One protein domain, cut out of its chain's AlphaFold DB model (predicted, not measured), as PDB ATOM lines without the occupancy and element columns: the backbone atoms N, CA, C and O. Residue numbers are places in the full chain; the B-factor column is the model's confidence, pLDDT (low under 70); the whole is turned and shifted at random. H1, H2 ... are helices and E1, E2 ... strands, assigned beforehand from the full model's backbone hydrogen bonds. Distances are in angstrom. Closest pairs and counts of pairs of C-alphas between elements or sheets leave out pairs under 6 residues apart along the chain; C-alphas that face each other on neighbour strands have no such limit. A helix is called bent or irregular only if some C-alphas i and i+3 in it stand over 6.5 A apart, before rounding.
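This is residues 11 to 210 of the 389 residues of the protein "Hypothetical protein" of Strombidium rassoulzadegani (UniProt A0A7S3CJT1). What is the main picture? A strongly twisted sheet is built on the long, bent strand E5, with E2 and E4 along one side of it and E3 along the other, and the parallel pair E1 and E6 lies beside E3. H3 and H6 cover parts of one face, H4 is on the opposite face with H5 packed on it, H7 makes a corner with H6, and residues 72 to 77 stick out. What is it made of? The printed part has 200 residues, mixed in class, with 93, under half, in seven named helices and six named strands, in the order E1 H1 E2 H2 H3 E3 H4 E4 E5 H5 E6 H6 H7. It is compact, with a radius of gyration of the C-alphas of 17.7 A and spans of 47 by 44 by 37 A.

Where are the strands? E5, residues 133 to 145, runs 29.3 A from C-alpha 133 at (4.791, -8.538, 90.536) and bends by 74 degrees at residue 136. E2 is residues 28 to 32, E3 101 to 106, E4 121 to 125, E1 11 to 14 and E6 162 to 166. Where are the helices? H6, residues 167 to 180, is 20.1 A long; H2, 34 to 42, and H7, 186 to 194, are 12.4 A each, H7 ending at (-4.326, -13.059, 69.561). H1 is 18 to 21, H3 56 to 61, H4 107 to 113 and H5 155 to 160; H4 and H5 are irregular, with C-alphas 108 and 111 7.1 A apart and 156 and 159 8.2 A apart.

What pairs the strands? E5 is antiparallel to E2 (N 30 to O 142, 2.9 A) and to E4, its hairpin partner (N 123 to O 135, 2.9 A), and parallel to E3 (N 140 to O 103, 2.8 A). E1 and E6 are parallel (N 12 to O 163, 2.9 A), and the closest C-alphas of E3 and E6, Ile 104 and Leu 164, are 5.0 A apart. Which helices are on the branched sheet? H3, height 8.3 A over the sheet, and H6 are on the same face, H4 is on the opposite one, and H2 only just grazes the sheet with residues 34 to 37; the closest C-alphas are those of Ala 56 and Ala 141, 5.8 A, for H3 and E5, those of Ile 101 and Gln 169, 7.0 A, for E3 and H6, and those of Glu 107 and Met 142, 5.0 A, for H4 and E5. How do helices meet? H4 and H5 touch, about perpendicular at 80 degrees, closest at C-alphas 108 and 155, 4.5 A; H6 and H7 only just touch, only at the corner, with 3 pairs of C-alphas within 8 A, closest at 178 and 187, 5.7 A; H1 is close to H3 but not clearly touching, 7.1 A between C-alphas 19 and 57. Every O i to N i+4 pair is within hydrogen-bond range in H2, H3, H6 and H7, against 1 of 3 in H4, with 1 of 4 for i+3, and 0 of 2 in H5, with 2 of 3 for i+3; H1 is too short for such a pair.

How large is it? The two C-alphas farthest apart, those of Lys 25 and Asp 75, are 51.9 A apart, and the printed part has no cut. Which links are long? H2 to H3 has 13 residues between and H3 to E3 has 39. Where is confidence low? The mean pLDDT of the printed part is 78.9, and residues 67 to 99, 128 to 129 and 182 to 184 are under 70.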
ATOM      1  N   VAL A  11      -9.304  -7.239  86.924       89.75
ATOM      2  CA  VAL A  11      -8.876  -5.935  86.433       89.75
ATOM      3  C   VAL A  11      -9.114  -5.888  84.933       89.75
ATOM      4  O   VAL A  11      -8.779  -6.837  84.225       89.75
ATOM      5  N   TYR A  12      -9.706  -4.799  84.455       93.00
ATOM      6  CA  TYR A  12      -9.990  -4.580  83.044       93.00
ATOM      7  C   TYR A  12      -9.442  -3.230  82.593       93.00
ATOM      8  O   TYR A  12      -9.257  -2.320  83.398       93.00
ATOM      9  N   SER A  13      -9.207  -3.091  81.293       92.56
ATOM     10  CA  SER A  13      -8.921  -1.793  80.690       92.56
ATOM     11  C   SER A  13     -10.185  -1.133  80.150       92.56
ATOM     12  O   SER A  13     -11.126  -1.804  79.719       92.56
ATOM     13  N   ILE A  14     -10.178   0.195  80.153       93.31
ATOM     14  CA  ILE A  14     -11.220   1.032  79.566       93.31
ATOM     15  C   ILE A  14     -10.599   2.038  78.603       93.31
ATOM     16  O   ILE A  14      -9.492   2.507  78.848       93.31
ATOM     17  N   GLN A  15     -11.294   2.361  77.514       91.06
ATOM     18  CA  GLN A  15     -10.876   3.389  76.556       91.06
ATOM     19  C   GLN A  15     -11.359   4.772  76.994       91.06
ATOM     20  O   GLN A  15     -12.382   4.885  77.665       91.06
ATOM     21  N   GLU A  16     -10.631   5.813  76.604       90.25
ATOM     22  CA  GLU A  16     -10.914   7.202  76.985       90.25
ATOM     23  C   GLU A  16     -12.330   7.649  76.575       90.25
ATOM     24  O   GLU A  16     -13.064   8.226  77.369       90.25
ATOM     25  N   ASN A  17     -12.787   7.251  75.386       89.69
ATOM     26  CA  ASN A  17     -14.110   7.580  74.842       89.69
ATOM     27  C   ASN A  17     -15.272   6.713  75.385       89.69
ATOM     28  O   ASN A  17     -16.389   6.743  74.851       89.69
ATOM     29  N   PHE A  18     -15.037   5.886  76.408       91.25
ATOM     30  CA  PHE A  18     -16.034   4.927  76.891       91.25
ATOM     31  C   PHE A  18     -17.296   5.611  77.427       91.25
ATOM     32  O   PHE A  18     -18.411   5.194  77.103       91.25
ATOM     33  N   ILE A  19     -17.131   6.663  78.232       88.25
ATOM     34  CA  ILE A  19     -18.248   7.380  78.859       88.25
ATOM     35  C   ILE A  19     -19.124   8.071  77.819       88.25
ATOM     36  O   ILE A  19     -20.346   8.011  77.923       88.25
ATOM     37  N   GLU A  20     -18.526   8.661  76.784       86.62
ATOM     38  CA  GLU A  20     -19.263   9.334  75.708       86.62
ATOM     39  C   GLU A  20     -20.183   8.377  74.937       86.62
ATOM     40  O   GLU A  20     -21.210   8.785  74.376       86.62
ATOM     41  N   THR A  21     -19.799   7.099  74.905       86.75
ATOM     42  CA  THR A  21     -20.492   6.026  74.188       86.75
ATOM     43  C   THR A  21     -21.543   5.337  75.064       86.75
ATOM     44  O   THR A  21     -22.599   4.938  74.569       86.75
ATOM     45  N   GLY A  22     -21.269   5.184  76.361       83.31
ATOM     46  CA  GLY A  22     -22.146   4.515  77.318       83.31
ATOM     47  C   GLY A  22     -23.345   5.357  77.764       83.31
ATOM     48  O   GLY A  22     -23.316   6.584  77.780       83.31
ATOM     49  N   ASN A  23     -24.425   4.692  78.189       83.69
ATOM     50  CA  ASN A  23     -25.544   5.377  78.837       83.69
ATOM     51  C   ASN A  23     -25.179   5.715  80.291       83.69
ATOM     52  O   ASN A  23     -25.198   4.846  81.164       83.69
ATOM     53  N   SER A  24     -24.874   6.985  80.544       86.38
ATOM     54  CA  SER A  24     -24.406   7.493  81.835       86.38
ATOM     55  C   SER A  24     -25.519   7.905  82.808       86.38
ATOM     56  O   SER A  24     -25.227   8.386  83.900       86.38
ATOM     57  N   LYS A  25     -26.800   7.652  82.495       85.38
ATOM     58  CA  LYS A  25     -27.955   8.021  83.347       85.38
ATOM     59  C   LYS A  25     -27.857   7.525  84.797       85.38
ATOM     60  O   LYS A  25     -28.414   8.143  85.697       85.38
ATOM     61  N   TYR A  26     -27.174   6.403  85.012       84.12
ATOM     62  CA  TYR A  26     -27.038   5.736  86.310       84.12
ATOM     63  C   TYR A  26     -25.600   5.736  86.839       84.12
ATOM     64  O   TYR A  26     -25.262   4.920  87.692       84.12
ATOM     65  N   TYR A  27     -24.748   6.611  86.312       91.50
ATOM     66  CA  TYR A  27     -23.403   6.830  86.830       91.50
ATOM     67  C   TYR A  27     -23.476   7.415  88.248       91.50
ATOM     68  O   TYR A  27     -24.134   8.439  88.448       91.50
ATOM     69  N   LEU A  28     -22.835   6.746  89.214       91.88
ATOM     70  CA  LEU A  28     -22.790   7.155  90.621       91.88
ATOM     71  C   LEU A  28     -21.353   7.070  91.142       91.88
ATOM     72  O   LEU A  28     -20.841   5.977  91.417       91.88
ATOM     73  N   LEU A  29     -20.746   8.247  91.274       93.31
ATOM     74  CA  LEU A  29     -19.435   8.476  91.870       93.31
ATOM     75  C   LEU A  29     -19.598   8.768  93.366       93.31
ATOM     76  O   LEU A  29     -20.464   9.554  93.749       93.31
ATOM     77  N   ASN A  30     -18.764   8.151  94.200       93.06
ATOM     78  CA  ASN A  30     -18.734   8.400  95.644       93.06
ATOM     79  C   ASN A  30     -17.570   9.304  96.022       93.06
ATOM     80  O   ASN A  30     -17.721  10.173  96.874       93.06
ATOM     81  N   GLU A  31     -16.426   9.097  95.377       93.62
ATOM     82  CA  GLU A  31     -15.215   9.858  95.632       93.62
ATOM     83  C   GLU A  31     -14.355   9.936  94.374       93.62
ATOM     84  O   GLU A  31     -14.271   8.972  93.609       93.62
ATOM     85  N   ALA A  32     -13.703  11.076  94.179       93.25
ATOM     86  CA  ALA A  32     -12.675  11.282  93.175       93.25
ATOM     87  C   ALA A  32     -11.426  11.877  93.829       93.25
ATOM     88  O   ALA A  32     -11.508  12.509  94.879       93.25
ATOM     89  N   ASP A  33     -10.285  11.645  93.193       91.69
ATOM     90  CA  ASP A  33      -8.990  12.212  93.553       91.69
ATOM     91  C   ASP A  33      -9.024  13.741  93.400       91.69
ATOM     92  O   ASP A  33      -8.883  14.274  92.299       91.69
ATOM     93  N   GLN A  34      -9.284  14.437  94.511       90.25
ATOM     94  CA  GLN A  34      -9.444  15.891  94.527       90.25
ATOM     95  C   GLN A  34      -8.132  16.614  94.214       90.25
ATOM     96  O   GLN A  34      -8.152  17.623  93.523       90.25
ATOM     97  N   GLU A  35      -6.996  16.055  94.639       87.94
ATOM     98  CA  GLU A  35      -5.660  16.591  94.350       87.94
ATOM     99  C   GLU A  35      -5.421  16.670  92.834       87.94
ATOM    100  O   GLU A  35      -4.981  17.695  92.322       87.94
ATOM    101  N   ALA A  36      -5.815  15.627  92.095       86.75
ATOM    102  CA  ALA A  36      -5.747  15.628  90.635       86.75
ATOM    103  C   ALA A  36      -6.693  16.638  89.975       86.75
ATOM    104  O   ALA A  36      -6.395  17.140  88.892       86.75
ATOM    105  N   ILE A  37      -7.862  16.874  90.576       87.75
ATOM    106  CA  ILE A  37      -8.853  17.825  90.065       87.75
ATOM    107  C   ILE A  37      -8.350  19.254  90.247       87.75
ATOM    108  O   ILE A  37      -8.438  20.052  89.316       87.75
ATOM    109  N   ASP A  38      -7.807  19.557  91.422       88.69
ATOM    110  CA  ASP A  38      -7.308  20.884  91.761       88.69
ATOM    111  C   ASP A  38      -6.060  21.226  90.928       88.69
ATOM    112  O   ASP A  38      -6.019  22.289  90.315       88.69
ATOM    113  N   GLU A  39      -5.106  20.295  90.788       86.88
ATOM    114  CA  GLU A  39      -3.914  20.476  89.941       86.88
ATOM    115  C   GLU A  39      -4.280  20.673  88.460       86.88
ATOM    116  O   GLU A  39      -3.790  21.591  87.807       86.88
ATOM    117  N   ALA A  40      -5.208  19.870  87.928       85.81
ATOM    118  CA  ALA A  40      -5.668  20.050  86.552       85.81
ATOM    119  C   ALA A  40      -6.369  21.405  86.346       85.81
ATOM    120  O   ALA A  40      -6.228  22.015  85.287       85.81
ATOM    121  N   SER A  41      -7.104  21.885  87.353       86.62
ATOM    122  CA  SER A  41      -7.758  23.196  87.332       86.62
ATOM    123  C   SER A  41      -6.739  24.342  87.315       86.62
ATOM    124  O   SER A  41      -6.920  25.312  86.577       86.62
ATOM    125  N   GLU A  42      -5.631  24.217  88.058       87.44
ATOM    126  CA  GLU A  42      -4.508  25.168  88.007       87.44
ATOM    127  C   GLU A  42      -3.854  25.218  86.614       87.44
ATOM    128  O   GLU A  42      -3.526  26.303  86.127       87.44
ATOM    129  N   ASP A  43      -3.768  24.074  85.932       83.94
ATOM    130  CA  ASP A  43      -3.290  23.957  84.547       83.94
ATOM    131  C   ASP A  43      -4.328  24.391  83.486       83.94
ATOM    132  O   ASP A  43      -4.061  24.346  82.280       83.94
ATOM    133  N   GLY A  44      -5.521  24.831  83.904       82.62
ATOM    134  CA  GLY A  44      -6.603  25.272  83.018       82.62
ATOM    135  C   GLY A  44      -7.349  24.135  82.307       82.62
ATOM    136  O   GLY A  44      -8.008  24.371  81.292       82.62
ATOM    137  N   ILE A  45      -7.242  22.903  82.809       83.69
ATOM    138  CA  ILE A  45      -7.923  21.713  82.293       83.69
ATOM    139  C   ILE A  45      -9.188  21.463  83.121       83.69
ATOM    140  O   ILE A  45      -9.127  21.038  84.273       83.69
ATOM    141  N   GLU A  46     -10.357  21.659  82.511       84.31
ATOM    142  CA  GLU A  46     -11.638  21.317  83.136       84.31
ATOM    143  C   GLU A  46     -12.063  19.878  82.801       84.31
ATOM    144  O   GLU A  46     -12.063  19.445  81.644       84.31
ATOM    145  N   PHE A  47     -12.466  19.131  83.831       86.50
ATOM    146  CA  PHE A  47     -13.047  17.802  83.663       86.50
ATOM    147  C   PHE A  47     -14.540  17.879  83.332       86.50
ATOM    148  O   PHE A  47     -15.296  18.654  83.920       86.50
ATOM    149  N   ASN A  48     -14.989  16.998  82.441       88.50
ATOM    150  CA  ASN A  48     -16.400  16.855  82.116       88.50
ATOM    151  C   ASN A  48     -17.200  16.376  83.333       88.50
ATOM    152  O   ASN A  48     -16.749  15.538  84.118       88.50
ATOM    153  N   THR A  49     -18.438  16.863  83.449       88.19
ATOM    154  CA  THR A  49     -19.361  16.453  84.514       88.19
ATOM    155  C   THR A  49     -20.489  15.564  83.993       88.19
ATOM    156  O   THR A  49     -21.155  15.891  83.011       88.19
ATOM    157  N   ILE A  50     -20.765  14.474  84.703       87.00
ATOM    158  CA  ILE A  50     -21.795  13.474  84.429       87.00
ATOM    159  C   ILE A  50     -22.741  13.420  85.630       87.00
ATOM    160  O   ILE A  50     -22.343  13.023  86.722       87.00
ATOM    161  N   ASN A  51     -24.009  13.800  85.451       85.06
ATOM    162  CA  ASN A  51     -25.005  13.862  86.538       85.06
ATOM    163  C   ASN A  51     -24.545  14.681  87.769       85.06
ATOM    164  O   ASN A  51     -24.934  14.367  88.891       85.06
ATOM    165  N   GLY A  52     -23.716  15.713  87.568       84.75
ATOM    166  CA  GLY A  52     -23.147  16.530  88.650       84.75
ATOM    167  C   GLY A  52     -21.877  15.963  89.299       84.75
ATOM    168  O   GLY A  52     -21.375  16.557  90.244       84.75
ATOM    169  N   PHE A  53     -21.347  14.849  88.793       88.38
ATOM    170  CA  PHE A  53     -20.099  14.227  89.240       88.38
ATOM    171  C   PHE A  53     -19.001  14.360  88.183       88.38
ATOM    172  O   PHE A  53     -19.307  14.429  87.000       88.38
ATOM    173  N   VAL A  54     -17.730  14.328  88.579       92.00
ATOM    174  CA  VAL A  54     -16.591  14.339  87.643       92.00
ATOM    175  C   VAL A  54     -16.525  13.036  86.833       92.00
ATOM    176  O   VAL A  54     -16.859  11.954  87.336       92.00
ATOM    177  N   ASP A  55     -16.095  13.127  85.574       92.94
ATOM    178  CA  ASP A  55     -15.791  11.973  84.730       92.94
ATOM    179  C   ASP A  55     -14.557  11.213  85.250       92.94
ATOM    180  O   ASP A  55     -13.406  11.610  85.060       92.94
ATOM    181  N   ALA A  56     -14.808  10.068  85.892       92.62
ATOM    182  CA  ALA A  56     -13.761   9.209  86.429       92.62
ATOM    183  C   ALA A  56     -12.851   8.609  85.346       92.62
ATOM    184  O   ALA A  56     -11.701   8.290  85.642       92.62
ATOM    185  N   VAL A  57     -13.333   8.430  84.110       93.06
ATOM    186  CA  VAL A  57     -12.506   7.917  83.008       93.06
ATOM    187  C   VAL A  57     -11.552   9.003  82.536       93.06
ATOM    188  O   VAL A  57     -10.361   8.734  82.415       93.06
ATOM    189  N   GLN A  58     -12.012  10.241  82.369       91.38
ATOM    190  CA  GLN A  58     -11.115  11.357  82.048       91.38
ATOM    191  C   GLN A  58     -10.054  11.551  83.147       91.38
ATOM    192  O   GLN A  58      -8.863  11.689  82.860       91.38
ATOM    193  N   LEU A  59     -10.456  11.448  84.418       90.56
ATOM    194  CA  LEU A  59      -9.544  11.510  85.565       90.56
ATOM    195  C   LEU A  59      -8.526  10.355  85.589       90.56
ATOM    196  O   LEU A  59      -7.377  10.546  85.993       90.56
ATOM    197  N   LEU A  60      -8.931   9.161  85.145       91.50
ATOM    198  CA  LEU A  60      -8.069   7.985  85.004       91.50
ATOM    199  C   LEU A  60      -6.995   8.181  83.923       91.50
ATOM    200  O   LEU A  60      -5.877   7.682  84.074       91.50
ATOM    201  N   TYR A  61      -7.317   8.898  82.848       90.25
ATOM    202  CA  TYR A  61      -6.375   9.206  81.772       90.25
ATOM    203  C   TYR A  61      -5.453  10.391  82.100       90.25
ATOM    204  O   TYR A  61      -4.311  10.392  81.643       90.25
ATOM    205  N   SER A  62      -5.869  11.313  82.974       87.56
ATOM    206  CA  SER A  62      -5.017  12.404  83.469       87.56
ATOM    207  C   SER A  62      -3.791  11.901  84.250       87.56
ATOM    208  O   SER A  62      -3.844  10.860  84.912       87.56
ATOM    209  N   ASN A  63      -2.682  12.642  84.156       85.19
ATOM    210  CA  ASN A  63      -1.443  12.412  84.909       85.19
ATOM    211  C   ASN A  63      -1.263  13.375  86.097       85.19
ATOM    212  O   ASN A  63      -0.274  13.244  86.808       85.19
ATOM    213  N   ALA A  64      -2.210  14.291  86.330       80.50
ATOM    214  CA  ALA A  64      -2.205  15.167  87.504       80.50
ATOM    215  C   ALA A  64      -2.178  14.336  88.797       80.50
ATOM    216  O   ALA A  64      -2.817  13.279  88.831       80.50
ATOM    217  N   SER A  65      -1.461  14.804  89.817       76.06
ATOM    218  CA  SER A  65      -1.238  14.215  91.150       76.06
ATOM    219  C   SER A  65      -0.574  12.834  91.190       76.06
ATOM    220  O   SER A  65      -0.525  12.180  92.238       76.06
ATOM    221  N   VAL A  66      -0.052  12.357  90.057       74.38
ATOM    222  CA  VAL A  66       0.686  11.091  89.998       74.38
ATOM    223  C   VAL A  66       2.121  11.338  90.430       74.38
ATOM    224  O   VAL A  66       2.857  12.093  89.793       74.38
ATOM    225  N   SER A  67       2.548  10.672  91.502       64.12
ATOM    226  CA  SER A  67       3.933  10.794  91.948       64.12
ATOM    227  C   SER A  67       4.876  10.092  90.965       64.12
ATOM    228  O   SER A  67       4.828   8.875  90.793       64.12
ATOM    229  N   VAL A  68       5.753  10.869  90.323       58.50
ATOM    230  CA  VAL A  68       6.888  10.339  89.560       58.50
ATOM    231  C   VAL A  68       8.050  10.192  90.533       58.50
ATOM    232  O   VAL A  68       8.659  11.177  90.956       58.50
ATOM    233  N   LEU A  69       8.354   8.959  90.937       53.44
ATOM    234  CA  LEU A  69       9.530   8.693  91.764       53.44
ATOM    235  C   LEU A  69      10.789   8.830  90.891       53.44
ATOM    236  O   LEU A  69      11.214   7.887  90.223       53.44
ATOM    237  N   ASN A  70      11.387  10.024  90.889       46.34
ATOM    238  CA  ASN A  70      12.681  10.288  90.258       46.34
ATOM    239  C   ASN A  70      13.801   9.625  91.069       46.34
ATOM    240  O   ASN A  70      14.349  10.215  91.997       46.34
ATOM    241  N   ILE A  71      14.149   8.390  90.719       48.94
ATOM    242  CA  ILE A  71      15.279   7.686  91.329       48.94
ATOM    243  C   ILE A  71      16.548   8.096  90.584       48.94
ATOM    244  O   ILE A  71      16.830   7.616  89.488       48.94
ATOM    245  N   THR A  72      17.306   9.017  91.175       44.00
ATOM    246  CA  THR A  72      18.606   9.461  90.653       44.00
ATOM    247  C   THR A  72      19.785   8.641  91.184       44.00
ATOM    248  O   THR A  72      20.885   8.791  90.659       44.00
ATOM    249  N   GLU A  73      19.589   7.755  92.171       41.78
ATOM    250  CA  GLU A  73      20.675   6.976  92.787       41.78
ATOM    251  C   GLU A  73      20.364   5.463  92.847       41.78
ATOM    252  O   GLU A  73      19.326   5.077  93.385       41.78
ATOM    253  N   PRO A  74      21.242   4.581  92.317       42.22
ATOM    254  CA  PRO A  74      20.990   3.133  92.239       42.22
ATOM    255  C   PRO A  74      21.055   2.378  93.579       42.22
ATOM    256  O   PRO A  74      20.641   1.220  93.635       42.22
ATOM    257  N   ASP A  75      21.593   2.997  94.636       38.94
ATOM    258  CA  ASP A  75      22.041   2.294  95.849       38.94
ATOM    259  C   ASP A  75      21.237   2.610  97.125       38.94
ATOM    260  O   ASP A  75      21.433   1.955  98.157       38.94
ATOM    261  N   GLU A  76      20.255   3.517  97.076       41.00
ATOM    262  CA  GLU A  76      19.249   3.604  98.138       41.00
ATOM    263  C   GLU A  76      18.240   2.464  97.975       41.00
ATOM    264  O   GLU A  76      17.187   2.576  97.355       41.00
ATOM    265  N   LYS A  77      18.629   1.310  98.524       39.53
ATOM    266  CA  LYS A  77      17.769   0.265  99.095       39.53
ATOM    267  C   LYS A  77      16.273   0.579  98.939       39.53
ATOM    268  O   LYS A  77      15.747   1.296  99.775       39.53
ATOM    269  N   TYR A  78      15.636   0.022  97.900       47.44
ATOM    270  CA  TYR A  78      14.304  -0.625  97.791       47.44
ATOM    271  C   TYR A  78      13.255  -0.461  98.916       47.44
ATOM    272  O   TYR A  78      12.424  -1.342  99.143       47.44
ATOM    273  N   ASN A  79      13.276   0.645  99.635       39.38
ATOM    274  CA  ASN A  79      12.410   0.977 100.739       39.38
ATOM    275  C   ASN A  79      11.559   2.134 100.244       39.38
ATOM    276  O   ASN A  79      11.771   3.291 100.590       39.38
ATOM    277  N   ASP A  80      10.549   1.780  99.457       47.88
ATOM    278  CA  ASP A  80       9.270   2.445  99.646       47.88
ATOM    279  C   ASP A  80       9.012   2.513 101.170       47.88
ATOM    280  O   ASP A  80       9.150   1.473 101.830       47.88
ATOM    281  N   PRO A  81       8.721   3.684 101.767       41.97
ATOM    282  CA  PRO A  81       8.425   3.790 103.196       41.97
ATOM    283  C   PRO A  81       7.324   2.814 103.660       41.97
ATOM    284  O   PRO A  81       7.302   2.436 104.830       41.97
ATOM    285  N   GLU A  82       6.488   2.327 102.732       48.66
ATOM    286  CA  GLU A  82       5.426   1.330 102.941       48.66
ATOM    287  C   GLU A  82       5.817  -0.125 102.569       48.66
ATOM    288  O   GLU A  82       5.012  -1.058 102.672       48.66
ATOM    289  N   GLY A  83       7.066  -0.376 102.160       47.34
ATOM    290  CA  GLY A  83       7.605  -1.716 101.896       47.34
ATOM    291  C   GLY A  83       7.066  -2.416 100.638       47.34
ATOM    292  O   GLY A  83       7.171  -3.648 100.527       47.34
ATOM    293  N   ILE A  84       6.491  -1.684  99.676       50.78
ATOM    294  CA  ILE A  84       5.990  -2.239  98.413       50.78
ATOM    295  C   ILE A  84       7.166  -2.442  97.446       50.78
ATOM    296  O   ILE A  84       7.577  -1.549  96.712       50.78
ATOM    297  N   ARG A  85       7.736  -3.652  97.436       44.06
ATOM    298  CA  ARG A  85       8.822  -4.014  96.509       44.06
ATOM    299  C   ARG A  85       8.301  -4.183  95.076       44.06
ATOM    300  O   ARG A  85       7.584  -5.148  94.802       44.06
ATOM    301  N   VAL A  86       8.731  -3.310  94.166       46.25
ATOM    302  CA  VAL A  86       8.793  -3.592  92.723       46.25
ATOM    303  C   VAL A  86      10.088  -4.380  92.496       46.25
ATOM    304  O   VAL A  86      11.142  -4.007  93.003       46.25
ATOM    305  N   ARG A  87      10.008  -5.545  91.854       46.75
ATOM    306  CA  ARG A  87      11.126  -6.492  91.717       46.75
ATOM    307  C   ARG A  87      12.337  -5.855  91.012       46.75
ATOM    308  O   ARG A  87      12.166  -5.167  90.014       46.75
ATOM    309  N   ASN A  88      13.551  -6.158  91.486       44.38
ATOM    310  CA  ASN A  88      14.806  -5.910  90.766       44.38
ATOM    311  C   ASN A  88      14.877  -6.873  89.577       44.38
ATOM    312  O   ASN A  88      15.185  -8.051  89.768       44.38
ATOM    313  N   ASP A  89      14.598  -6.393  88.372       43.34
ATOM    314  CA  ASP A  89      15.128  -7.017  87.164       43.34
ATOM    315  C   ASP A  89      16.228  -6.096  86.604       43.34
ATOM    316  O   ASP A  89      15.934  -4.948  86.265       43.34
ATOM    317  N   PRO A  90      17.508  -6.512  86.609       42.47
ATOM    318  CA  PRO A  90      18.627  -5.632  86.274       42.47
ATOM    319  C   PRO A  90      18.755  -5.263  84.782       42.47
ATOM    320  O   PRO A  90      19.542  -4.371  84.476       42.47
ATOM    321  N   GLU A  91      18.017  -5.889  83.853       43.69
ATOM    322  CA  GLU A  91      18.240  -5.689  82.404       43.69
ATOM    323  C   GLU A  91      17.361  -4.637  81.694       43.69
ATOM    324  O   GLU A  91      17.629  -4.324  80.535       43.69
ATOM    325  N   GLU A  92      16.364  -4.010  82.332       45.66
ATOM    326  CA  GLU A  92      15.412  -3.153  81.594       45.66
ATOM    327  C   GLU A  92      15.060  -1.819  82.273       45.66
ATOM    328  O   GLU A  92      13.911  -1.393  82.319       45.66
ATOM    329  N   SER A  93      16.073  -1.069  82.705       40.31
ATOM    330  CA  SER A  93      15.985   0.297  83.260       40.31
ATOM    331  C   SER A  93      15.388   1.396  82.337       40.31
ATOM    332  O   SER A  93      15.737   2.568  82.469       40.31
ATOM    333  N   LYS A  94      14.504   1.069  81.381       40.62
ATOM    334  CA  LYS A  94      13.961   2.010  80.377       40.62
ATOM    335  C   LYS A  94      12.439   2.056  80.213       40.62
ATOM    336  O   LYS A  94      11.963   2.926  79.487       40.62
ATOM    337  N   ARG A  95      11.656   1.199  80.871       41.69
ATOM    338  CA  ARG A  95      10.243   1.528  81.145       41.69
ATOM    339  C   ARG A  95      10.242   2.239  82.494       41.69
ATOM    340  O   ARG A  95      10.944   1.781  83.384       41.69
ATOM    341  N   THR A  96       9.561   3.370  82.653       40.66
ATOM    342  CA  THR A  96       9.433   4.041  83.956       40.66
ATOM    343  C   THR A  96       8.768   3.072  84.938       40.66
ATOM    344  O   THR A  96       7.552   2.986  85.033       40.66
ATOM    345  N   PHE A  97       9.583   2.293  85.656       43.66
ATOM    346  CA  PHE A  97       9.198   1.250  86.618       43.66
ATOM    347  C   PHE A  97       8.490   1.818  87.868       43.66
ATOM    348  O   PHE A  97       8.273   1.107  88.849       43.66
ATOM    349  N   TYR A  98       8.143   3.107  87.837       50.88
ATOM    350  CA  TYR A  98       7.952   3.959  89.001       50.88
ATOM    351  C   TYR A  98       6.761   4.924  88.889       50.88
ATOM    352  O   TYR A  98       6.537   5.685  89.826       50.88
ATOM    353  N   ASP A  99       5.981   4.871  87.800       59.72
ATOM    354  CA  ASP A  99       4.728   5.628  87.695       59.72
ATOM    355  C   ASP A  99       3.605   4.847  88.391       59.72
ATOM    356  O   ASP A  99       3.387   3.661  88.118       59.72
ATOM    357  N   GLU A 100       2.884   5.490  89.314       75.88
ATOM    358  CA  GLU A 100       1.764   4.850  90.007       75.88
ATOM    359  C   GLU A 100       0.705   4.363  89.005       75.88
ATOM    360  O   GLU A 100       0.285   5.069  88.081       75.88
ATOM    361  N   ILE A 101       0.224   3.135  89.201       85.06
ATOM    362  CA  ILE A 101      -0.864   2.605  88.386       85.06
ATOM    363  C   ILE A 101      -2.157   3.286  88.799       85.06
ATOM    364  O   ILE A 101      -2.531   3.296  89.971       85.06
ATOM    365  N   LYS A 102      -2.868   3.826  87.816       90.50
ATOM    366  CA  LYS A 102      -4.116   4.535  88.049       90.50
ATOM    367  C   LYS A 102      -5.252   3.525  88.007       90.50
ATOM    368  O   LYS A 102      -5.389   2.795  87.022       90.50
ATOM    369  N   LEU A 103      -6.052   3.467  89.071       92.75
ATOM    370  CA  LEU A 103      -7.206   2.571  89.152       92.75
ATOM    371  C   LEU A 103      -8.490   3.311  89.495       92.75
ATOM    372  O   LEU A 103      -8.530   4.167  90.376       92.75
ATOM    373  N   ILE A 104      -9.561   2.893  88.833       95.00
ATOM    374  CA  ILE A 104     -10.926   3.093  89.297       95.00
ATOM    375  C   ILE A 104     -11.330   1.850  90.080       95.00
ATOM    376  O   ILE A 104     -11.243   0.721  89.577       95.00
ATOM    377  N   ILE A 105     -11.792   2.063  91.308       93.50
ATOM    378  CA  ILE A 105     -12.075   0.995  92.261       93.50
ATOM    379  C   ILE A 105     -13.552   1.058  92.678       93.50
ATOM    380  O   ILE A 105     -14.111   2.139  92.828       93.50
ATOM    381  N   PRO A 106     -14.236  -0.079  92.874       94.00
ATOM    382  CA  PRO A 106     -15.584  -0.064  93.436       94.00
ATOM    383  C   PRO A 106     -15.603   0.417  94.890       94.00
ATOM    384  O   PRO A 106     -14.759   0.017  95.695       94.00
ATOM    385  N   GLU A 107     -16.618   1.203  95.250       92.81
ATOM    386  CA  GLU A 107     -16.785   1.777  96.594       92.81
ATOM    387  C   GLU A 107     -16.766   0.710  97.706       92.81
ATOM    388  O   GLU A 107     -16.205   0.910  98.785       92.81
ATOM    389  N   GLY A 108     -17.297  -0.485  97.438       90.06
ATOM    390  CA  GLY A 108     -17.354  -1.574  98.412       90.06
ATOM    391  C   GLY A 108     -15.990  -2.132  98.835       90.06
ATOM    392  O   GLY A 108     -15.942  -2.905  99.794       90.06
ATOM    393  N   LEU A 109     -14.888  -1.745  98.180       89.69
ATOM    394  CA  LEU A 109     -13.526  -2.096  98.602       89.69
ATOM    395  C   LEU A 109     -12.933  -1.145  99.644       89.69
ATOM    396  O   LEU A 109     -11.945  -1.525 100.276       89.69
ATOM    397  N   ARG A 110     -13.554   0.016  99.900       90.25
ATOM    398  CA  ARG A 110     -13.064   1.021 100.858       90.25
ATOM    399  C   ARG A 110     -12.715   0.414 102.212       90.25
ATOM    400  O   ARG A 110     -11.567   0.434 102.631       90.25
ATOM    401  N   ASN A 111     -13.688  -0.193 102.886       88.50
ATOM    402  CA  ASN A 111     -13.478  -0.717 104.240       88.50
ATOM    403  C   ASN A 111     -12.739  -2.070 104.275       88.50
ATOM    404  O   ASN A 111     -11.840  -2.223 105.100       88.50
ATOM    405  N   PRO A 112     -13.042  -3.060 103.408       85.62
ATOM    406  CA  PRO A 112     -12.364  -4.359 103.451       85.62
ATOM    407  C   PRO A 112     -10.876  -4.310 103.098       85.62
ATOM    408  O   PRO A 112     -10.144  -5.228 103.474       85.62
ATOM    409  N   GLN A 113     -10.445  -3.311 102.324       85.12
ATOM    410  CA  GLN A 113      -9.057  -3.126 101.892       85.12
ATOM    411  C   GLN A 113      -8.428  -1.839 102.452       85.12
ATOM    412  O   GLN A 113      -7.272  -1.558 102.159       85.12
ATOM    413  N   SER A 114      -9.167  -1.072 103.262       87.25
ATOM    414  CA  SER A 114      -8.770   0.256 103.759       87.25
ATOM    415  C   SER A 114      -8.351   1.234 102.651       87.25
ATOM    416  O   SER A 114      -7.526   2.115 102.896       87.25
ATOM    417  N   LEU A 115      -8.923   1.077 101.453       88.19
ATOM    418  CA  LEU A 115      -8.615   1.872 100.266       88.19
ATOM    419  C   LEU A 115      -9.342   3.207 100.293       88.19
ATOM    420  O   LEU A 115     -10.461   3.300 100.791       88.19
ATOM    421  N   ASP A 116      -8.686   4.214  99.741       88.94
ATOM    422  CA  ASP A 116      -9.195   5.570  99.605       88.94
ATOM    423  C   ASP A 116      -8.472   6.259  98.435       88.94
ATOM    424  O   ASP A 116      -7.466   5.723  97.956       88.94
ATOM    425  N   THR A 117      -8.922   7.434  97.989       89.94
ATOM    426  CA  THR A 117      -8.187   8.204  96.957       89.94
ATOM    427  C   THR A 117      -6.867   8.774  97.486       89.94
ATOM    428  O   THR A 117      -5.860   8.810  96.781       89.94
ATOM    429  N   ASN A 118      -6.840   9.112  98.777       87.25
ATOM    430  CA  ASN A 118      -5.679   9.685  99.463       87.25
ATOM    431  C   ASN A 118      -4.687   8.646 100.005       87.25
ATOM    432  O   ASN A 118      -3.604   9.003 100.465       87.25
ATOM    433  N   ARG A 119      -5.051   7.357 100.018       82.88
ATOM    434  CA  ARG A 119      -4.211   6.303 100.605       82.88
ATOM    435  C   ARG A 119      -3.459   5.541  99.518       82.88
ATOM    436  O   ARG A 119      -4.092   5.087  98.563       82.88
ATOM    437  N   PRO A 120      -2.141   5.320  99.679       75.81
ATOM    438  CA  PRO A 120      -1.399   4.486  98.753       75.81
ATOM    439  C   PRO A 120      -1.924   3.054  98.824       75.81
ATOM    440  O   PRO A 120      -2.267   2.534  99.889       75.81
ATOM    441  N   SER A 121      -1.991   2.404  97.669       80.75
ATOM    442  CA  SER A 121      -2.439   1.021  97.573       80.75
ATOM    443  C   SER A 121      -1.501   0.192  96.711       80.75
ATOM    444  O   SER A 121      -0.637   0.715  96.007       80.75
ATOM    445  N   ARG A 122      -1.632  -1.132  96.807       80.81
ATOM    446  CA  ARG A 122      -0.765  -2.082  96.112       80.81
ATOM    447  C   ARG A 122      -1.596  -3.039  95.277       80.81
ATOM    448  O   ARG A 122      -2.421  -3.775  95.816       80.81
ATOM    449  N   LEU A 123      -1.305  -3.106  93.982       84.44
ATOM    450  CA  LEU A 123      -1.813  -4.149  93.101       84.44
ATOM    451  C   LEU A 123      -0.786  -5.273  93.006       84.44
ATOM    452  O   LEU A 123       0.375  -5.052  92.674       84.44
ATOM    453  N   CYS A 124      -1.225  -6.491  93.295       80.69
ATOM    454  CA  CYS A 124      -0.412  -7.693  93.190       80.69
ATOM    455  C   CYS A 124      -0.894  -8.559  92.037       80.69
ATOM    456  O   CYS A 124      -2.072  -8.911  91.973       80.69
ATOM    457  N   ILE A 125       0.033  -8.950  91.169       79.69
ATOM    458  CA  ILE A 125      -0.238  -9.790  90.007       79.69
ATOM    459  C   ILE A 125       0.602 -11.054  90.123       79.69
ATOM    460  O   ILE A 125       1.805 -11.007  90.380       79.69
ATOM    461  N   GLY A 126      -0.055 -12.202  89.994       74.50
ATOM    462  CA  GLY A 126       0.575 -13.503  90.163       74.50
ATOM    463  C   GLY A 126      -0.438 -14.643  90.306       74.50
ATOM    464  O   GLY A 126      -1.653 -14.406  90.346       74.50
ATOM    465  N   PRO A 127       0.045 -15.894  90.359       70.38
ATOM    466  CA  PRO A 127      -0.775 -17.062  90.637       70.38
ATOM    467  C   PRO A 127      -1.371 -17.008  92.053       70.38
ATOM    468  O   PRO A 127      -1.056 -16.157  92.884       70.38
ATOM    469  N   ARG A 128      -2.313 -17.916  92.340       67.44
ATOM    470  CA  ARG A 128      -3.061 -17.912  93.609       67.44
ATOM    471  C   ARG A 128      -2.114 -17.881  94.817       67.44
ATOM    472  O   ARG A 128      -1.355 -18.818  95.010       67.44
ATOM    473  N   ARG A 129      -2.309 -16.877  95.685       66.12
ATOM    474  CA  ARG A 129      -1.611 -16.659  96.971       66.12
ATOM    475  C   ARG A 129      -0.164 -16.160  96.870       66.12
ATOM    476  O   ARG A 129       0.441 -15.945  97.914       66.12
ATOM    477  N   GLU A 130       0.342 -15.889  95.669       70.62
ATOM    478  CA  GLU A 130       1.692 -15.363  95.461       70.62
ATOM    479  C   GLU A 130       1.635 -14.029  94.713       70.62
ATOM    480  O   GLU A 130       1.039 -13.915  93.643       70.62
ATOM    481  N   CYS A 131       2.252 -12.997  95.291       73.31
ATOM    482  CA  CYS A 131       2.450 -11.725  94.607       73.31
ATOM    483  C   CYS A 131       3.795 -11.779  93.887       73.31
ATOM    484  O   CYS A 131       4.836 -11.632  94.524       73.31
ATOM    485  N   VAL A 132       3.756 -12.036  92.580       70.81
ATOM    486  CA  VAL A 132       4.954 -12.165  91.739       70.81
ATOM    487  C   VAL A 132       5.452 -10.789  91.311       70.81
ATOM    488  O   VAL A 132       6.641 -10.497  91.429       70.81
ATOM    489  N   THR A 133       4.521  -9.931  90.893       73.50
ATOM    490  CA  THR A 133       4.791  -8.538  90.536       73.50
ATOM    491  C   THR A 133       3.864  -7.633  91.342       73.50
ATOM    492  O   THR A 133       2.643  -7.807  91.322       73.50
ATOM    493  N   GLY A 134       4.444  -6.708  92.104       75.75
ATOM    494  CA  GLY A 134       3.711  -5.705  92.872       75.75
ATOM    495  C   GLY A 134       3.848  -4.335  92.226       75.75
ATOM    496  O   GLY A 134       4.950  -3.959  91.845       75.75
ATOM    497  N   TYR A 135       2.744  -3.600  92.150       78.31
ATOM    498  CA  TYR A 135       2.695  -2.234  91.642       78.31
ATOM    499  C   TYR A 135       2.079  -1.316  92.689       78.31
ATOM    500  O   TYR A 135       1.124  -1.702  93.372       78.31
ATOM    501  N   ARG A 136       2.607  -0.098  92.793       79.75
ATOM    502  CA  ARG A 136       1.975   0.975  93.558       79.75
ATOM    503  C   ARG A 136       0.799   1.526  92.761       79.75
ATOM    504  O   ARG A 136       0.879   1.655  91.542       79.75
ATOM    505  N   VAL A 137      -0.300   1.802  93.448       85.38
ATOM    506  CA  VAL A 137      -1.562   2.220  92.847       85.38
ATOM    507  C   VAL A 137      -2.033   3.525  93.469       85.38
ATOM    508  O   VAL A 137      -2.159   3.617  94.696       85.38
ATOM    509  N   LYS A 138      -2.393   4.471  92.600       88.38
ATOM    510  CA  LYS A 138      -3.169   5.668  92.928       88.38
ATOM    511  C   LYS A 138      -4.627   5.422  92.528       88.38
ATOM    512  O   LYS A 138      -4.946   5.185  91.358       88.38
ATOM    513  N   THR A 139      -5.521   5.444  93.513       92.12
ATOM    514  CA  THR A 139      -6.965   5.311  93.281       92.12
ATOM    515  C   THR A 139      -7.502   6.645  92.781       92.12
ATOM    516  O   THR A 139      -7.520   7.615  93.528       92.12
ATOM    517  N   ARG A 140      -7.951   6.700  91.526       92.50
ATOM    518  CA  ARG A 140      -8.442   7.940  90.902       92.50
ATOM    519  C   ARG A 140      -9.889   8.235  91.250       92.50
ATOM    520  O   ARG A 140     -10.276   9.386  91.391       92.50
ATOM    521  N   ALA A 141     -10.696   7.190  91.365       94.56
ATOM    522  CA  ALA A 141     -12.106   7.326  91.676       94.56
ATOM    523  C   ALA A 141     -12.654   6.062  92.333       94.56
ATOM    524  O   ALA A 141     -12.239   4.943  92.005       94.56
ATOM    525  N   MET A 142     -13.637   6.262  93.210       94.56
ATOM    526  CA  MET A 142     -14.432   5.209  93.824       94.56
ATOM    527  C   MET A 142     -15.899   5.347  93.421       94.56
ATOM    528  O   MET A 142     -16.524   6.386  93.637       94.56
ATOM    529  N   LEU A 143     -16.449   4.300  92.798       93.94
ATOM    530  CA  LEU A 143     -17.807   4.328  92.245       93.94
ATOM    531  C   LEU A 143     -18.693   3.227  92.812       93.94
ATOM    532  O   LEU A 143     -18.279   2.077  92.981       93.94
ATOM    533  N   THR A 144     -19.963   3.577  93.004       92.81
ATOM    534  CA  THR A 144     -21.031   2.613  93.275       92.81
ATOM    535  C   THR A 144     -21.613   2.065  91.979       92.81
ATOM    536  O   THR A 144     -21.900   0.876  91.906       92.81
ATOM    537  N   LYS A 145     -21.772   2.890  90.932       91.44
ATOM    538  CA  LYS A 145     -22.327   2.453  89.641       91.44
ATOM    539  C   LYS A 145     -21.554   3.027  88.469       91.44
ATOM    540  O   LYS A 145     -21.352   4.235  88.379       91.44
ATOM    541  N   MET A 146     -21.233   2.153  87.518       90.44
ATOM    542  CA  MET A 146     -20.610   2.518  86.256       90.44
ATOM    543  C   MET A 146     -21.281   1.784  85.085       90.44
ATOM    544  O   MET A 146     -21.540   0.581  85.193       90.44
ATOM    545  N   PRO A 147     -21.574   2.464  83.961       88.81
ATOM    546  CA  PRO A 147     -22.235   1.840  82.819       88.81
ATOM    547  C   PRO A 147     -21.471   0.615  82.312       88.81
ATOM    548  O   PRO A 147     -20.278   0.690  82.038       88.81
ATOM    549  N   GLY A 148     -22.156  -0.521  82.183       87.50
ATOM    550  CA  GLY A 148     -21.576  -1.749  81.633       87.50
ATOM    551  C   GLY A 148     -20.594  -2.490  82.549       87.50
ATOM    552  O   GLY A 148     -20.100  -3.541  82.135       87.50
ATOM    553  N   TRP A 149     -20.344  -2.018  83.773       90.44
ATOM    554  CA  TRP A 149     -19.400  -2.622  84.719       90.44
ATOM    555  C   TRP A 149     -20.073  -2.974  86.046       90.44
ATOM    556  O   TRP A 149     -20.959  -2.266  86.524       90.44
ATOM    557  N   TYR A 150     -19.642  -4.077  86.657       88.00
ATOM    558  CA  TYR A 150     -20.138  -4.492  87.967       88.00
ATOM    559  C   TYR A 150     -19.369  -3.765  89.072       88.00
ATOM    560  O   TYR A 150     -18.314  -4.214  89.527       88.00
ATOM    561  N   MET A 151     -19.930  -2.633  89.494       90.50
ATOM    562  CA  MET A 151     -19.490  -1.857  90.651       90.50
ATOM    563  C   MET A 151     -20.595  -1.840  91.710       90.50
ATOM    564  O   MET A 151     -21.780  -1.955  91.383       90.50
ATOM    565  N   THR A 152     -20.190  -1.793  92.977       90.56
ATOM    566  CA  THR A 152     -21.090  -1.843  94.131       90.56
ATOM    567  C   THR A 152     -20.404  -1.250  95.358       90.56
ATOM    568  O   THR A 152     -19.195  -1.411  95.534       90.56
ATOM    569  N   ALA A 153     -21.181  -0.597  96.217       90.00
ATOM    570  CA  ALA A 153     -20.804  -0.167  97.558       90.00
ATOM    571  C   ALA A 153     -20.869  -1.318  98.583       90.00
ATOM    572  O   ALA A 153     -20.355  -1.198  99.699       90.00
ATOM    573  N   TYR A 154     -21.470  -2.464  98.234       89.19
ATOM    574  CA  TYR A 154     -21.599  -3.593  99.153       89.19
ATOM    575  C   TYR A 154     -20.308  -4.394  99.307       89.19
ATOM    576  O   TYR A 154     -19.880  -5.137  98.425       89.19
ATOM    577  N   GLN A 155     -19.766  -4.369 100.519       86.06
ATOM    578  CA  GLN A 155     -18.542  -5.081 100.903       86.06
ATOM    579  C   GLN A 155     -18.642  -6.611 100.758       86.06
ATOM    580  O   GLN A 155     -17.649  -7.293 100.502       86.06
ATOM    581  N   ASN A 156     -19.842  -7.178 100.904       81.56
ATOM    582  CA  ASN A 156     -20.050  -8.630 100.852       81.56
ATOM    583  C   ASN A 156     -19.881  -9.211  99.437       81.56
ATOM    584  O   ASN A 156     -19.658 -10.411  99.293       81.56
ATOM    585  N   VAL A 157     -19.931  -8.369  98.401       78.06
ATOM    586  CA  VAL A 157     -19.855  -8.773  96.985       78.06
ATOM    587  C   VAL A 157     -18.440  -8.560  96.412       78.06
ATOM    588  O   VAL A 157     -18.222  -8.587  95.203       78.06
ATOM    589  N   GLN A 158     -17.444  -8.404  97.291       72.25
ATOM    590  CA  GLN A 158     -16.049  -8.078  96.966       72.25
ATOM    591  C   GLN A 158     -15.383  -8.972  95.902       72.25
ATOM    592  O   GLN A 158     -14.520  -8.511  95.163       72.25
ATOM    593  N   PHE A 159     -15.804 -10.231  95.759       71.50
ATOM    594  CA  PHE A 159     -15.223 -11.171  94.789       71.50
ATOM    595  C   PHE A 159     -15.653 -10.939  93.332       71.50
ATOM    596  O   PHE A 159     -14.957 -11.383  92.420       71.50
ATOM    597  N   PHE A 160     -16.792 -10.277  93.102       75.69
ATOM    598  CA  PHE A 160     -17.307  -9.994  91.754       75.69
ATOM    599  C   PHE A 160     -16.943  -8.593  91.260       75.69
ATOM    600  O   PHE A 160     -17.230  -8.248  90.115       75.69
ATOM    601  N   MET A 161     -16.313  -7.797  92.121       82.25
ATOM    602  CA  MET A 161     -15.936  -6.424  91.831       82.25
ATOM    603  C   MET A 161     -14.911  -6.356  90.701       82.25
ATOM    604  O   MET A 161     -13.958  -7.143  90.651       82.25
ATOM    605  N   GLN A 162     -15.134  -5.404  89.799       90.12
ATOM    606  CA  GLN A 162     -14.300  -5.148  88.632       90.12
ATOM    607  C   GLN A 162     -13.575  -3.817  88.832       90.12
ATOM    608  O   GLN A 162     -14.211  -2.810  89.133       90.12
ATOM    609  N   GLN A 163     -12.254  -3.828  88.683       92.19
ATOM    610  CA  GLN A 163     -11.422  -2.622  88.720       92.19
ATOM    611  C   GLN A 163     -11.044  -2.221  87.301       92.19
ATOM    612  O   GLN A 163     -10.886  -3.093  86.440       92.19
ATOM    613  N   LEU A 164     -10.888  -0.920  87.062       94.25
ATOM    614  CA  LEU A 164     -10.589  -0.396  85.730       94.25
ATOM    615  C   LEU A 164      -9.288   0.395  85.719       94.25
ATOM    616  O   LEU A 164      -9.013   1.156  86.639       94.25
ATOM    617  N   MET A 165      -8.524   0.228  84.645       93.19
ATOM    618  CA  MET A 165      -7.295   0.968  84.355       93.19
ATOM    619  C   MET A 165      -7.258   1.442  82.906       93.19
ATOM    620  O   MET A 165      -8.084   1.046  82.079       93.19
ATOM    621  N   THR A 166      -6.274   2.275  82.584       92.25
ATOM    622  CA  THR A 166      -6.018   2.676  81.198       92.25
ATOM    623  C   THR A 166      -5.571   1.481  80.351       92.25
ATOM    624  O   THR A 166      -4.963   0.524  80.840       92.25
ATOM    625  N   GLU A 167      -5.853   1.525  79.048       89.88
ATOM    626  CA  GLU A 167      -5.439   0.465  78.120       89.88
ATOM    627  C   GLU A 167      -3.908   0.327  78.035       89.88
ATOM    628  O   GLU A 167      -3.387  -0.787  77.963       89.88
ATOM    629  N   GLN A 168      -3.189   1.449  78.119       87.44
ATOM    630  CA  GLN A 168      -1.726   1.487  78.087       87.44
ATOM    631  C   GLN A 168      -1.110   0.793  79.311       87.44
ATOM    632  O   GLN A 168      -0.250  -0.076  79.152       87.44
ATOM    633  N   GLN A 169      -1.595   1.100  80.523       87.88
ATOM    634  CA  GLN A 169      -1.114   0.458  81.754       87.88
ATOM    635  C   GLN A 169      -1.462  -1.033  81.786       87.88
ATOM    636  O   GLN A 169      -0.627  -1.852  82.169       87.88
ATOM    637  N   TYR A 170      -2.649  -1.411  81.302       90.12
ATOM    638  CA  TYR A 170      -3.028  -2.820  81.186       90.12
ATOM    639  C   TYR A 170      -2.089  -3.593  80.257       90.12
ATOM    640  O   TYR A 170      -1.692  -4.717  80.566       90.12
ATOM    641  N   ARG A 171      -1.704  -2.997  79.120       87.50
ATOM    642  CA  ARG A 171      -0.779  -3.628  78.175       87.50
ATOM    643  C   ARG A 171       0.614  -3.818  78.774       87.50
ATOM    644  O   ARG A 171       1.187  -4.889  78.580       87.50
ATOM    645  N   ALA A 172       1.121  -2.817  79.497       84.81
ATOM    646  CA  ALA A 172       2.409  -2.885  80.186       84.81
ATOM    647  C   ALA A 172       2.418  -4.007  81.238       84.81
ATOM    648  O   ALA A 172       3.251  -4.905  81.172       84.81
ATOM    649  N   ILE A 173       1.404  -4.038  82.104       84.38
ATOM    650  CA  ILE A 173       1.208  -5.102  83.095       84.38
ATOM    651  C   ILE A 173       1.156  -6.492  82.449       84.38
ATOM    652  O   ILE A 173       1.706  -7.457  82.985       84.38
ATOM    653  N   LEU A 174       0.446  -6.618  81.325       85.12
ATOM    654  CA  LEU A 174       0.297  -7.889  80.626       85.12
ATOM    655  C   LEU A 174       1.631  -8.371  80.045       85.12
ATOM    656  O   LEU A 174       1.929  -9.559  80.152       85.12
ATOM    657  N   ASP A 175       2.431  -7.470  79.464       82.94
ATOM    658  CA  ASP A 175       3.798  -7.779  79.026       82.94
ATOM    659  C   ASP A 175       4.642  -8.294  80.190       82.94
ATOM    660  O   ASP A 175       5.270  -9.345  80.072       82.94
ATOM    661  N   ASP A 176       4.622  -7.586  81.315       79.38
ATOM    662  CA  ASP A 176       5.425  -7.929  82.487       79.38
ATOM    663  C   ASP A 176       4.998  -9.286  83.064       79.38
ATOM    664  O   ASP A 176       5.835 -10.123  83.403       79.38
ATOM    665  N   PHE A 177       3.691  -9.561  83.108       79.75
ATOM    666  CA  PHE A 177       3.171 -10.857  83.538       79.75
ATOM    667  C   PHE A 177       3.614 -12.000  82.615       79.75
ATOM    668  O   PHE A 177       4.001 -13.062  83.107       79.75
ATOM    669  N   ILE A 178       3.566 -11.803  81.293       79.94
ATOM    670  CA  ILE A 178       3.983 -12.821  80.316       79.94
ATOM    671  C   ILE A 178       5.482 -13.103  80.448       79.94
ATOM    672  O   ILE A 178       5.858 -14.270  80.525       79.94
ATOM    673  N   ARG A 179       6.315 -12.056  80.543       77.06
ATOM    674  CA  ARG A 179       7.774 -12.184  80.702       77.06
ATOM    675  C   ARG A 179       8.142 -12.943  81.970       77.06
ATOM    676  O   ARG A 179       8.954 -13.860  81.939       77.06
ATOM    677  N   VAL A 180       7.532 -12.577  83.097       73.25
ATOM    678  CA  VAL A 180       7.889 -13.157  84.394       73.25
ATOM    679  C   VAL A 180       7.376 -14.596  84.547       73.25
ATOM    680  O   VAL A 180       7.992 -15.395  85.254       73.25
ATOM    681  N   ASN A 181       6.263 -14.941  83.895       70.56
ATOM    682  CA  ASN A 181       5.599 -16.238  84.037       70.56
ATOM    683  C   ASN A 181       5.760 -17.158  82.809       70.56
ATOM    684  O   ASN A 181       4.912 -18.027  82.565       70.56
ATOM    685  N   ASP A 182       6.829 -16.970  82.031       66.12
ATOM    686  CA  ASP A 182       7.053 -17.676  80.760       66.12
ATOM    687  C   ASP A 182       7.135 -19.211  80.931       66.12
ATOM    688  O   ASP A 182       6.584 -19.978  80.139       66.12
ATOM    689  N   ASN A 183       7.640 -19.680  82.078       60.59
ATOM    690  CA  ASN A 183       7.716 -21.106  82.428       60.59
ATOM    691  C   ASN A 183       6.353 -21.838  82.463       60.59
ATOM    692  O   ASN A 183       6.325 -23.067  82.465       60.59
ATOM    693  N   GLN A 184       5.222 -21.122  82.513       63.88
ATOM    694  CA  GLN A 184       3.874 -21.711  82.577       63.88
ATOM    695  C   GLN A 184       3.151 -21.778  81.217       63.88
ATOM    696  O   GLN A 184       1.949 -22.045  81.180       63.88
ATOM    697  N   GLY A 185       3.835 -21.513  80.094       73.38
ATOM    698  CA  GLY A 185       3.208 -21.514  78.761       73.38
ATOM    699  C   GLY A 185       2.226 -20.353  78.540       73.38
ATOM    700  O   GLY A 185       1.411 -20.378  77.613       73.38
ATOM    701  N   SER A 186       2.293 -19.321  79.390       76.31
ATOM    702  CA  SER A 186       1.427 -18.134  79.336       76.31
ATOM    703  C   SER A 186       1.577 -17.382  78.012       76.31
ATOM    704  O   SER A 186       0.582 -16.927  77.448       76.31
ATOM    705  N   GLN A 187       2.805 -17.307  77.485       81.62
ATOM    706  CA  GLN A 187       3.101 -16.667  76.207       81.62
ATOM    707  C   GLN A 187       2.428 -17.386  75.034       81.62
ATOM    708  O   GLN A 187       1.758 -16.740  74.232       81.62
ATOM    709  N   GLN A 188       2.537 -18.717  74.962       82.75
ATOM    710  CA  GLN A 188       1.900 -19.513  73.905       82.75
ATOM    711  C   GLN A 188       0.376 -19.380  73.953       82.75
ATOM    712  O   GLN A 188      -0.264 -19.163  72.927       82.75
ATOM    713  N   LYS A 189      -0.211 -19.437  75.154       83.56
ATOM    714  CA  LYS A 189      -1.655 -19.259  75.337       83.56
ATOM    715  C   LYS A 189      -2.125 -17.872  74.896       83.56
ATOM    716  O   LYS A 189      -3.170 -17.750  74.266       83.56
ATOM    717  N   TYR A 190      -1.369 -16.825  75.221       84.31
ATOM    718  CA  TYR A 190      -1.684 -15.471  74.775       84.31
ATOM    719  C   TYR A 190      -1.530 -15.317  73.255       84.31
ATOM    720  O   TYR A 190      -2.411 -14.750  72.616       84.31
ATOM    721  N   GLN A 191      -0.473 -15.881  72.663       84.94
ATOM    722  CA  GLN A 191      -0.285 -15.891  71.211       84.94
ATOM    723  C   GLN A 191      -1.458 -16.570  70.500       84.94
ATOM    724  O   GLN A 191      -2.006 -15.974  69.585       84.94
ATOM    725  N   GLN A 192      -1.923 -17.728  70.979       85.50
ATOM    726  CA  GLN A 192      -3.109 -18.411  70.441       85.50
ATOM    727  C   GLN A 192      -4.393 -17.571  70.542       85.50
ATOM    728  O   GLN A 192      -5.245 -17.639  69.663       85.50
ATOM    729  N   LEU A 193      -4.551 -16.774  71.606       82.75
ATOM    730  CA  LEU A 193      -5.714 -15.891  71.774       82.75
ATOM    731  C   LEU A 193      -5.698 -14.695  70.814       82.75
ATOM    732  O   LEU A 193      -6.757 -14.184  70.453       82.75
ATOM    733  N   VAL A 194      -4.509 -14.217  70.450       84.75
ATOM    734  CA  VAL A 194      -4.326 -13.059  69.561       84.75
ATOM    735  C   VAL A 194      -4.169 -13.477  68.098       84.75
ATOM    736  O   VAL A 194      -4.415 -12.676  67.197       84.75
ATOM    737  N   GLU A 195      -3.816 -14.734  67.840       84.69
ATOM    738  CA  GLU A 195      -3.622 -15.274  66.501       84.69
ATOM    739  C   GLU A 195      -4.872 -15.079  65.627       84.69
ATOM    740  O   GLU A 195      -5.995 -15.430  65.986       84.69
ATOM    741  N   GLY A 196      -4.681 -14.471  64.452       82.50
ATOM    742  CA  GLY A 196      -5.769 -14.204  63.510       82.50
ATOM    743  C   GLY A 196      -6.677 -13.018  63.870       82.50
ATOM    744  O   GLY A 196      -7.706 -12.840  63.202       82.50
ATOM    745  N   TYR A 197      -6.307 -12.210  64.872       82.94
ATOM    746  CA  TYR A 197      -6.966 -10.951  65.228       82.94
ATOM    747  C   TYR A 197      -5.991  -9.770  65.195       82.94
ATOM    748  O   TYR A 197      -4.853  -9.860  65.645       82.94
ATOM    749  N   ASN A 198      -6.461  -8.624  64.699       85.88
ATOM    750  CA  ASN A 198      -5.726  -7.363  64.762       85.88
ATOM    751  C   ASN A 198      -6.306  -6.489  65.882       85.88
ATOM    752  O   ASN A 198      -7.140  -5.616  65.638       85.88
ATOM    753  N   PHE A 199      -5.939  -6.789  67.130       85.12
ATOM    754  CA  PHE A 199      -6.418  -6.025  68.279       85.12
ATOM    755  C   PHE A 199      -5.701  -4.680  68.390       85.12
ATOM    756  O   PHE A 199      -4.471  -4.612  68.362       85.12
ATOM    757  N   THR A 200      -6.462  -3.611  68.627       82.88
ATOM    758  CA  THR A 200      -5.896  -2.317  69.023       82.88
ATOM    759  C   THR A 200      -5.037  -2.493  70.278       82.88
ATOM    760  O   THR A 200      -5.470  -3.128  71.243       82.88
ATOM    761  N   ASN A 201      -3.802  -1.984  70.226       79.12
ATOM    762  CA  ASN A 201      -2.761  -2.127  71.254       79.12
ATOM    763  C   ASN A 201      -2.430  -3.578  71.653       79.12
ATOM    764  O   ASN A 201      -1.829  -3.808  72.700       79.12
ATOM    765  N   GLY A 202      -2.808  -4.572  70.841       80.94
ATOM    766  CA  GLY A 202      -2.582  -5.989  71.128       80.94
ATOM    767  C   GLY A 202      -3.414  -6.542  72.291       80.94
ATOM    768  O   GLY A 202      -3.162  -7.655  72.738       80.94
ATOM    769  N   VAL A 203      -4.403  -5.812  72.814       86.00
ATOM    770  CA  VAL A 203      -5.184  -6.261  73.979       86.00
ATOM    771  C   VAL A 203      -6.521  -6.866  73.532       86.00
ATOM    772  O   VAL A 203      -7.320  -6.155  72.914       86.00
ATOM    773  N   PRO A 204      -6.818  -8.140  73.870       87.94
ATOM    774  CA  PRO A 204      -8.128  -8.737  73.618       87.94
ATOM    775  C   PRO A 204      -9.257  -7.928  74.263       87.94
ATOM    776  O   PRO A 204      -9.153  -7.492  75.412       87.94
ATOM    777  N   LYS A 205     -10.353  -7.723  73.528       87.81
ATOM    778  CA  LYS A 205     -11.471  -6.878  73.968       87.81
ATOM    779  C   LYS A 205     -12.573  -7.725  74.598       87.81
ATOM    780  O   LYS A 205     -12.999  -8.721  74.027       87.81
ATOM    781  N   TYR A 206     -13.045  -7.301  75.770       87.06
ATOM    782  CA  TYR A 206     -14.104  -7.993  76.515       87.06
ATOM    783  C   TYR A 206     -15.512  -7.488  76.165       87.06
ATOM    784  O   TYR A 206     -16.459  -8.268  76.117       87.06
ATOM    785  N   LYS A 207     -15.663  -6.179  75.926       89.56
ATOM    786  CA  LYS A 207     -16.936  -5.516  75.609       89.56
ATOM    787  C   LYS A 207     -16.706  -4.422  74.573       89.56
ATOM    788  O   LYS A 207     -15.673  -3.757  74.601       89.56
ATOM    789  N   MET A 208     -17.692  -4.215  73.705       89.62
ATOM    790  CA  MET A 208     -17.735  -3.104  72.758       89.62
ATOM    791  C   MET A 208     -19.080  -2.400  72.902       89.62
ATOM    792  O   MET A 208     -20.127  -3.046  72.903       89.62
ATOM    793  N   LEU A 209     -19.039  -1.078  73.036       91.12
ATOM    794  CA  LEU A 209     -20.225  -0.236  73.011       91.12
ATOM    795  C   LEU A 209     -20.280   0.467  71.658       91.12
ATOM    796  O   LEU A 209     -19.265   0.960  71.174       91.12
ATOM    797  N   VAL A 210     -21.465   0.508  71.055       91.69
ATOM    798  CA  VAL A 210     -21.699   1.197  69.784       91.69
ATOM    799  C   VAL A 210     -22.828   2.189  70.000       91.69
ATOM    800  O   VAL A 210     -23.971   1.800  70.239       91.69
TER     801      VAL A 210